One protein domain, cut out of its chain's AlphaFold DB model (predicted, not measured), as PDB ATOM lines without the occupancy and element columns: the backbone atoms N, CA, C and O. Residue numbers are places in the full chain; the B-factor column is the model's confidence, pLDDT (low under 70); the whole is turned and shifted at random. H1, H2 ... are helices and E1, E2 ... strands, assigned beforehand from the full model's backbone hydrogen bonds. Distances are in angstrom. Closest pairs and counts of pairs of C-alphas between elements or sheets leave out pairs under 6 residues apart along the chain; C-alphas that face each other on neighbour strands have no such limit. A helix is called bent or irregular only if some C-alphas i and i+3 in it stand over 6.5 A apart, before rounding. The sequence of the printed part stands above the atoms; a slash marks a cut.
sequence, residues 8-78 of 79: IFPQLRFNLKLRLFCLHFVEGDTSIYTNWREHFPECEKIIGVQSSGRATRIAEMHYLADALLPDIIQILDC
ATOM      1  N   ILE A   8     167.131 248.826 241.574       76.00
ATOM      2  CA  ILE A   8     166.646 247.840 240.618       76.00
ATOM      3  C   ILE A   8     167.469 246.572 240.800       76.00
ATOM      4  O   ILE A   8     168.688 246.568 240.618       76.00
ATOM      5  N   PHE A   9     166.785 245.493 241.178       70.94
ATOM      6  CA  PHE A   9     167.381 244.177 241.358       70.94
ATOM      7  C   PHE A   9     167.052 243.296 240.166       70.94
ATOM      8  O   PHE A   9     165.953 242.743 240.082       70.94
ATOM      9  N   PRO A  10     167.994 243.099 239.251       64.31
ATOM     10  CA  PRO A  10     167.796 242.096 238.244       64.31
ATOM     11  C   PRO A  10     168.111 240.743 238.940       64.31
ATOM     12  O   PRO A  10     169.173 240.585 239.537       64.31
ATOM     13  N   GLN A  11     167.162 239.795 238.889       62.81
ATOM     14  CA  GLN A  11     167.194 238.346 239.228       62.81
ATOM     15  C   GLN A  11     168.273 237.808 240.211       62.81
ATOM     16  O   GLN A  11     169.467 237.868 239.930       62.81
ATOM     17  N   LEU A  12     167.838 237.175 241.311       58.84
ATOM     18  CA  LEU A  12     168.691 236.580 242.358       58.84
ATOM     19  C   LEU A  12     169.478 235.342 241.879       58.84
ATOM     20  O   LEU A  12     168.902 234.435 241.278       58.84
ATOM     21  N   ARG A  13     170.767 235.264 242.240       58.34
ATOM     22  CA  ARG A  13     171.548 234.016 242.315       58.34
ATOM     23  C   ARG A  13     171.859 233.702 243.780       58.34
ATOM     24  O   ARG A  13     171.959 234.612 244.598       58.34
ATOM     25  N   PHE A  14     171.918 232.417 244.114       55.91
ATOM     26  CA  PHE A  14     172.302 231.944 245.443       55.91
ATOM     27  C   PHE A  14     173.825 231.723 245.461       55.91
ATOM     28  O   PHE A  14     174.303 231.068 244.535       55.91
ATOM     29  N   ASN A  15     174.498 232.191 246.535       56.97
ATOM     30  CA  ASN A  15     175.940 232.102 246.901       56.97
ATOM     31  C   ASN A  15     176.777 233.425 246.866       56.97
ATOM     32  O   ASN A  15     177.932 233.459 246.434       56.97
ATOM     33  N   LEU A  16     176.204 234.496 247.440       61.16
ATOM     34  CA  LEU A  16     176.625 235.908 247.367       61.16
ATOM     35  C   LEU A  16     178.024 236.196 247.937       61.16
ATOM     36  O   LEU A  16     178.188 236.349 249.144       61.16
ATOM     37  N   LYS A  17     179.028 236.369 247.065       68.94
ATOM     38  CA  LYS A  17     180.374 236.851 247.456       68.94
ATOM     39  C   LYS A  17     180.636 238.328 247.147       68.94
ATOM     40  O   LYS A  17     181.524 238.913 247.758       68.94
ATOM     41  N   LEU A  18     179.887 238.932 246.216       74.94
ATOM     42  CA  LEU A  18     180.119 240.308 245.766       74.94
ATOM     43  C   LEU A  18     178.823 240.976 245.272       74.94
ATOM     44  O   LEU A  18     178.085 240.403 244.466       74.94
ATOM     45  N   ARG A  19     178.557 242.200 245.747       77.44
ATOM     46  CA  ARG A  19     177.447 243.065 245.311       77.44
ATOM     47  C   ARG A  19     178.028 244.340 244.705       77.44
ATOM     48  O   ARG A  19     178.846 244.995 245.345       77.44
ATOM     49  N   LEU A  20     177.592 244.694 243.501       84.12
ATOM     50  CA  LEU A  20     178.045 245.889 242.794       84.12
ATOM     51  C   LEU A  20     176.909 246.911 242.738       84.12
ATOM     52  O   LEU A  20     175.896 246.663 242.091       84.12
ATOM     53  N   PHE A  21     177.076 248.052 243.402       85.69
ATOM     54  CA  PHE A  21     176.153 249.183 243.300       85.69
ATOM     55  C   PHE A  21     176.614 250.123 242.186       85.69
ATOM     56  O   PHE A  21     177.749 250.596 242.198       85.69
ATOM     57  N   CYS A  22     175.732 250.399 241.230       86.12
ATOM     58  CA  CYS A  22     176.050 251.141 240.019       86.12
ATOM     59  C   CYS A  22     175.327 252.495 239.989       86.12
ATOM     60  O   CYS A  22     174.099 252.552 239.887       86.12
ATOM     61  N   LEU A  23     176.109 253.575 240.064       86.25
ATOM     62  CA  LEU A  23     175.647 254.966 240.051       86.25
ATOM     63  C   LEU A  23     175.794 255.557 238.649       86.25
ATOM     64  O   LEU A  23     176.913 255.691 238.146       86.25
ATOM     65  N   HIS A  24     174.674 255.919 238.023       82.44
ATOM     66  CA  HIS A  24     174.679 256.484 236.676       82.44
ATOM     67  C   HIS A  24     175.078 257.968 236.677       82.44
ATOM     68  O   HIS A  24     174.908 258.687 237.662       82.44
ATOM     69  N   PHE A  25     175.591 258.446 235.544       79.50
ATOM     70  CA  PHE A  25     175.872 259.868 235.329       79.50
ATOM     71  C   PHE A  25     174.570 260.679 235.183       79.50
ATOM     72  O   PHE A  25     173.499 260.121 234.950       79.50
ATOM     73  N   VAL A  26     174.663 262.006 235.299       73.44
ATOM     74  CA  VAL A  26     173.531 262.934 235.507       73.44
ATOM     75  C   VAL A  26     172.355 262.760 234.529       73.44
ATOM     76  O   VAL A  26     171.202 262.823 234.955       73.44
ATOM     77  N   GLU A  27     172.608 262.549 233.239       77.06
ATOM     78  CA  GLU A  27     171.547 262.411 232.222       77.06
ATOM     79  C   GLU A  27     171.085 260.969 231.982       77.06
ATOM     80  O   GLU A  27     170.100 260.753 231.283       77.06
ATOM     81  N   GLY A  28     171.769 259.983 232.560       81.31
ATOM     82  CA  GLY A  28     171.440 258.575 232.372       81.31
ATOM     83  C   GLY A  28     170.356 258.055 233.315       81.31
ATOM     84  O   GLY A  28     169.801 258.771 234.152       81.31
ATOM     85  N   ASP A  29     170.116 256.754 233.198       86.25
ATOM     86  CA  ASP A  29     169.366 255.946 234.151       86.25
ATOM     87  C   ASP A  29     170.022 254.561 234.297       86.25
ATOM     88  O   ASP A  29     171.072 254.284 233.713       86.25
ATOM     89  N   THR A  30     169.437 253.684 235.112       88.56
ATOM     90  CA  THR A  30     170.016 252.366 235.426       88.56
ATOM     91  C   THR A  30     170.064 251.387 234.248       88.56
ATOM     92  O   THR A  30     170.792 250.394 234.326       88.56
ATOM     93  N   SER A  31     169.363 251.655 233.141       87.19
ATOM     94  CA  SER A  31     169.363 250.795 231.951       87.19
ATOM     95  C   SER A  31     170.746 250.647 231.315       87.19
ATOM     96  O   SER A  31     171.015 249.618 230.690       87.19
ATOM     97  N   ILE A  32     171.669 251.590 231.550       88.69
ATOM     98  CA  ILE A  32     173.062 251.505 231.076       88.69
ATOM     99  C   ILE A  32     173.816 250.283 231.631       88.69
ATOM    100  O   ILE A  32     174.825 249.867 231.063       88.69
ATOM    101  N   TYR A  33     173.316 249.680 232.717       87.69
ATOM    102  CA  TYR A  33     173.900 248.503 233.362       87.69
ATOM    103  C   TYR A  33     173.240 247.180 232.958       87.69
ATOM    104  O   TYR A  33     173.658 246.126 233.437       87.69
ATOM    105  N   THR A  34     172.230 247.197 232.080       83.50
ATOM    106  CA  THR A  34     171.426 246.004 231.741       83.50
ATOM    107  C   THR A  34     172.292 244.820 231.301       83.50
ATOM    108  O   THR A  34     172.105 243.703 231.786       83.50
ATOM    109  N   ASN A  35     173.305 245.082 230.471       83.62
ATOM    110  CA  ASN A  35     174.177 244.047 229.899       83.62
ATOM    111  C   ASN A  35     175.480 243.845 230.690       83.62
ATOM    112  O   ASN A  35     176.314 243.014 230.330       83.62
ATOM    113  N   TRP A  36     175.694 244.579 231.786       85.88
ATOM    114  CA  TRP A  36     176.924 244.432 232.574       85.88
ATOM    115  C   TRP A  36     177.023 243.051 233.219       85.88
ATOM    116  O   TRP A  36     178.113 242.523 233.393       85.88
ATOM    117  N   ARG A  37     175.888 242.410 233.495       74.19
ATOM    118  CA  ARG A  37     175.845 241.035 234.013       74.19
ATOM    119  C   ARG A  37     176.558 240.022 233.130       74.19
ATOM    120  O   ARG A  37     177.065 239.035 233.643       74.19
ATOM    121  N   GLU A  38     176.587 240.252 231.822       82.50
ATOM    122  CA  GLU A  38     177.270 239.369 230.872       82.50
ATOM    123  C   GLU A  38     178.795 239.495 230.977       82.50
ATOM    124  O   GLU A  38     179.519 238.565 230.634       82.50
ATOM    125  N   HIS A  39     179.278 240.627 231.492       83.62
ATOM    126  CA  HIS A  39     180.694 240.976 231.584       83.62
ATOM    127  C   HIS A  39     181.290 240.716 232.971       83.62
ATOM    128  O   HIS A  39     182.506 240.635 233.102       83.62
ATOM    129  N   PHE A  40     180.444 240.566 233.993       77.94
ATOM    130  CA  PHE A  40     180.858 240.304 235.371       77.94
ATOM    131  C   PHE A  40     180.208 239.017 235.895       77.94
ATOM    132  O   PHE A  40     179.325 239.080 236.753       77.94
ATOM    133  N   PRO A  41     180.607 237.838 235.383       69.56
ATOM    134  CA  PRO A  41     180.011 236.566 235.779       69.56
ATOM    135  C   PRO A  41     180.261 236.226 237.259       69.56
ATOM    136  O   PRO A  41     179.460 235.503 237.851       69.56
ATOM    137  N   GLU A  42     181.326 236.760 237.868       69.62
ATOM    138  CA  GLU A  42     181.585 236.668 239.311       69.62
ATOM    139  C   GLU A  42     180.740 237.624 240.176       69.62
ATOM    140  O   GLU A  42     180.611 237.406 241.384       69.62
ATOM    141  N   CYS A  43     180.141 238.665 239.587       66.25
ATOM    142  CA  CYS A  43     179.239 239.575 240.289       66.25
ATOM    143  C   CYS A  43     177.825 238.996 240.285       66.25
ATOM    144  O   CYS A  43     177.079 239.119 239.315       66.25
ATOM    145  N   GLU A  44     177.415 238.415 241.409       68.31
ATOM    146  CA  GLU A  44     176.082 237.814 241.519       68.31
ATOM    147  C   GLU A  44     174.946 238.837 241.438       68.31
ATOM    148  O   GLU A  44     173.841 238.508 240.997       68.31
ATOM    149  N   LYS A  45     175.205 240.078 241.865       73.94
ATOM    150  CA  LYS A  45     174.184 241.120 241.945       73.94
ATOM    151  C   LYS A  45     174.742 242.476 241.520       73.94
ATOM    152  O   LYS A  45     175.497 243.104 242.258       73.94
ATOM    153  N   ILE A  46     174.323 242.923 240.338       82.00
ATOM    154  CA  ILE A  46     174.500 244.299 239.864       82.00
ATOM    155  C   ILE A  46     173.235 245.068 240.228       82.00
ATOM    156  O   ILE A  46     172.148 244.729 239.764       82.00
ATOM    157  N   ILE A  47     173.375 246.060 241.095       85.50
ATOM    158  CA  ILE A  47     172.286 246.858 241.647       85.50
ATOM    159  C   ILE A  47     172.376 248.242 241.017       85.50
ATOM    160  O   ILE A  47     173.246 249.038 241.368       85.50
ATOM    161  N   GLY A  48     171.475 248.531 240.082       86.56
ATOM    162  CA  GLY A  48     171.345 249.878 239.539       86.56
ATOM    163  C   GLY A  48     170.731 250.801 240.586       86.56
ATOM    164  O   GLY A  48     169.666 250.488 241.122       86.56
ATOM    165  N   VAL A  49     171.387 251.928 240.860       87.50
ATOM    166  CA  VAL A  49     170.853 252.983 241.726       87.50
ATOM    167  C   VAL A  49     170.142 254.013 240.856       87.50
ATOM    168  O   VAL A  49     170.782 254.796 240.155       87.50
ATOM    169  N   GLN A  50     168.811 253.998 240.874       87.12
ATOM    170  CA  GLN A  50     167.978 254.898 240.084       87.12
ATOM    171  C   GLN A  50     167.758 256.204 240.840       87.12
ATOM    172  O   GLN A  50     167.044 256.232 241.846       87.12
ATOM    173  N   SER A  51     168.343 257.297 240.346       83.06
ATOM    174  CA  SER A  51     168.127 258.618 240.945       83.06
ATOM    175  C   SER A  51     166.675 259.093 240.800       83.06
ATOM    176  O   SER A  51     165.967 258.738 239.854       83.06
ATOM    177  N   SER A  52     166.226 259.901 241.759       84.81
ATOM    178  CA  SER A  52     164.942 260.604 241.698       84.81
ATOM    179  C   SER A  52     164.890 261.562 240.510       84.81
ATOM    180  O   SER A  52     165.897 262.191 240.176       84.81
ATOM    181  N   GLY A  53     163.723 261.707 239.889       84.00
ATOM    182  CA  GLY A  53     163.562 262.527 238.691       84.00
ATOM    183  C   GLY A  53     164.120 261.863 237.427       84.00
ATOM    184  O   GLY A  53     164.463 262.557 236.467       84.00
ATOM    185  N   ARG A  54     164.265 260.529 237.414       84.69
ATOM    186  CA  ARG A  54     164.723 259.742 236.255       84.69
ATOM    187  C   ARG A  54     163.916 258.459 236.084       84.69
ATOM    188  O   ARG A  54     163.518 257.847 237.071       84.69
ATOM    189  N   ALA A  55     163.730 258.039 234.831       86.62
ATOM    190  CA  ALA A  55     163.039 256.806 234.443       86.62
ATOM    191  C   ALA A  55     161.737 256.576 235.239       86.62
ATOM    192  O   ALA A  55     160.849 257.429 235.242       86.62
ATOM    193  N   THR A  56     161.627 255.455 235.955       85.88
ATOM    194  CA  THR A  56     160.453 255.095 236.768       85.88
ATOM    195  C   THR A  56     160.180 256.056 237.932       85.88
ATOM    196  O   THR A  56     159.091 256.025 238.495       85.88
ATOM    197  N   ARG A  57     161.130 256.942 238.263       85.88
ATOM    198  CA  ARG A  57     161.054 257.953 239.329       85.88
ATOM    199  C   ARG A  57     160.982 259.384 238.791       85.88
ATOM    200  O   ARG A  57     161.298 260.324 239.514       85.88
ATOM    201  N   ILE A  58     160.593 259.580 237.526       86.00
ATOM    202  CA  ILE A  58     160.565 260.902 236.866       86.00
ATOM    203  C   ILE A  58     159.677 261.939 237.575       86.00
ATOM    204  O   ILE A  58     159.954 263.130 237.500       86.00
ATOM    205  N   ALA A  59     158.634 261.490 238.275       85.38
ATOM    206  CA  ALA A  59     157.707 262.355 239.005       85.38
ATOM    207  C   ALA A  59     158.235 262.812 240.379       85.38
ATOM    208  O   ALA A  59     157.608 263.644 241.030       85.38
ATOM    209  N   GLU A  60     159.359 262.262 240.842       83.50
ATOM    210  CA  GLU A  60     159.954 262.625 242.125       83.50
ATOM    211  C   GLU A  60     160.855 263.857 241.993       83.50
ATOM    212  O   GLU A  60     161.582 264.014 241.011       83.50
ATOM    213  N   MET A  61     160.847 264.714 243.015       79.00
ATOM    214  CA  MET A  61     161.769 265.845 243.107       79.00
ATOM    215  C   MET A  61     163.213 265.346 243.241       79.00
ATOM    216  O   MET A  61     163.461 264.335 243.896       79.00
ATOM    217  N   HIS A  62     164.172 266.054 242.637       71.88
ATOM    218  CA  HIS A  62     165.591 265.715 242.756       71.88
ATOM    219  C   HIS A  62     166.055 265.778 244.214       71.88
ATOM    220  O   HIS A  62     166.142 266.857 244.797       71.88
ATOM    221  N   TYR A  63     166.384 264.620 244.784       69.50
ATOM    222  CA  TYR A  63     167.000 264.510 246.101       69.50
ATOM    223  C   TYR A  63     168.530 264.583 246.018       69.50
ATOM    224  O   TYR A  63     169.144 264.209 245.016       69.50
ATOM    225  N   LEU A  64     169.144 265.059 247.105       65.75
ATOM    226  CA  LEU A  64     170.594 265.073 247.304       65.75
ATOM    227  C   LEU A  64     171.120 263.665 247.618       65.75
ATOM    228  O   LEU A  64     170.408 262.839 248.187       65.75
ATOM    229  N   ALA A  65     172.393 263.417 247.290       67.12
ATOM    230  CA  ALA A  65     173.064 262.130 247.495       67.12
ATOM    231  C   ALA A  65     173.014 261.625 248.951       67.12
ATOM    232  O   ALA A  65     173.010 260.418 249.177       67.12
ATOM    233  N   ASP A  66     172.902 262.521 249.933       75.50
ATOM    234  CA  ASP A  66     172.805 262.160 251.353       75.50
ATOM    235  C   ASP A  66     171.565 261.309 251.669       75.50
ATOM    236  O   ASP A  66     171.599 260.472 252.570       75.50
ATOM    237  N   ALA A  67     170.488 261.462 250.891       77.69
ATOM    238  CA  ALA A  67     169.262 260.685 251.060       77.69
ATOM    239  C   ALA A  67     169.423 259.204 250.667       77.69
ATOM    240  O   ALA A  67     168.618 258.379 251.078       77.69
ATOM    241  N   LEU A  68     170.457 258.862 249.892       78.81
ATOM    242  CA  LEU A  68     170.712 257.504 249.400       78.81
ATOM    243  C   LEU A  68     171.490 256.640 250.409       78.81
ATOM    244  O   LEU A  68     171.406 255.412 250.372       78.81
ATOM    245  N   LEU A  69     172.278 257.254 251.294       81.81
ATOM    246  CA  LEU A  69     173.166 256.522 252.204       81.81
ATOM    247  C   LEU A  69     172.429 255.550 253.144       81.81
ATOM    248  O   LEU A  69     172.872 254.402 253.236       81.81
ATOM    249  N   PRO A  70     171.313 255.928 253.802       82.69
ATOM    250  CA  PRO A  70     170.590 255.011 254.688       82.69
ATOM    251  C   PRO A  70     170.083 253.761 253.953       82.69
ATOM    252  O   PRO A  70     170.176 252.645 254.463       82.69
ATOM    253  N   ASP A  71     169.607 253.959 252.725       82.12
ATOM    254  CA  ASP A  71     169.094 252.925 251.832       82.12
ATOM    255  C   ASP A  71     170.194 251.936 251.394       82.12
ATOM    256  O   ASP A  71     169.980 250.721 251.371       82.12
ATOM    257  N   ILE A  72     171.403 252.432 251.090       80.31
ATOM    258  CA  ILE A  72     172.553 251.576 250.751       80.31
ATOM    259  C   ILE A  72     172.986 250.741 251.959       80.31
ATOM    260  O   ILE A  72     173.209 249.537 251.809       80.31
ATOM    261  N   ILE A  73     173.090 251.354 253.144       82.25
ATOM    262  CA  ILE A  73     173.514 250.674 254.380       82.25
ATOM    263  C   ILE A  73     172.586 249.494 254.681       82.25
ATOM    264  O   ILE A  73     173.058 248.384 254.916       82.25
ATOM    265  N   GLN A  74     171.271 249.687 254.554       80.31
ATOM    266  CA  GLN A  74     170.297 248.620 254.780       80.31
ATOM    267  C   GLN A  74     170.512 247.403 253.863       80.31
ATOM    268  O   GLN A  74     170.275 246.264 254.271       80.31
ATOM    269  N   ILE A  75     170.956 247.621 252.624       76.88
ATOM    270  CA  ILE A  75     171.247 246.530 251.688       76.88
ATOM    271  C   ILE A  75     172.612 245.909 251.965       76.88
ATOM    272  O   ILE A  75     172.762 244.707 251.760       76.88
ATOM    273  N   LEU A  76     173.601 246.681 252.409       74.69
ATOM    274  CA  LEU A  76     174.911 246.144 252.787       74.69
ATOM    275  C   LEU A  76     174.817 245.216 254.004       74.69
ATOM    276  O   LEU A  76     175.426 244.151 253.989       74.69
ATOM    277  N   ASP A  77     174.007 245.581 254.996       72.81
ATOM    278  CA  ASP A  77     173.865 244.835 256.253       72.81
ATOM    279  C   ASP A  77     172.925 243.617 256.147       72.81
ATOM    280  O   ASP A  77     172.826 242.810 257.074       72.81
ATOM    281  N   CYS A  78     172.219 243.457 255.021       64.31
ATOM    282  CA  CYS A  78     171.343 242.317 254.767       64.31
ATOM    283  C   CYS A  78     172.145 241.164 254.120       64.31
ATOM    284  O   CYS A  78     172.653 241.380 253.013       64.31
TER     285      CYS A  78
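Overview. This is residues 8 to 78 of the 79 residues of the protein "Linear gramicidin dehydrogenase LgrE" of Pseudoalteromonas nigrifaciens (UniProt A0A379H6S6). Two short parallel strands, E1 and E2, lie side by side in the middle, with the short helices H1 and H2 along one side and the longer H3 loosely on the other. The 71 printed residues run E1, H1, H2, E2, H3, mixed, with under half in named elements. The whole is only just compact, close to loose: radius of gyration of the C-alphas 12.9 A, spans 37 by 26 by 17 A.

Along the chain. E1, residues 19 to 23, begins at C-alpha 19 (177.447, 243.065, 245.311) and is 13.1 A long. H1 is residues 30 to 33, 5.9 A, H2 36 to 39, 5.2 A, and E2 45 to 49, 12.3 A. H3, residues 65 to 76, 16.9 A, ends at C-alpha 76 (174.911, 246.144, 252.787); it is only just irregular, C-alphas 67 and 70 being 6.9 A apart.

Arrangement. E1 and E2 are parallel at 24 degrees, N 20 and O 45 within hydrogen-bond range at 2.9 A. E1, H1 H2, E2 form a strand-helix-strand unit, parallel neighbour strands with helices between, its crossover right-handed. The closest C-alphas of H1 and E2, Thr 30 and Gly 48, are 5.0 A apart; those of H2 and E2, Arg 37 and Ile 46, 6.8 A. H3 is apart from H1 and H2, and only just from E1, at 8.5 A. In H3, 5 of 8 O i to N i+4 pairs are within range; H1 and H2 are too short for one.

Size, cuts and confidence. The C-alphas farthest apart, Asn 15 and Met 61, are 36.8 A apart. The printed part has no cut; the link E2 to H3 is long. Residues 10 to 17, 41 to 44, 63 to 65 and 78 have pLDDT under 70.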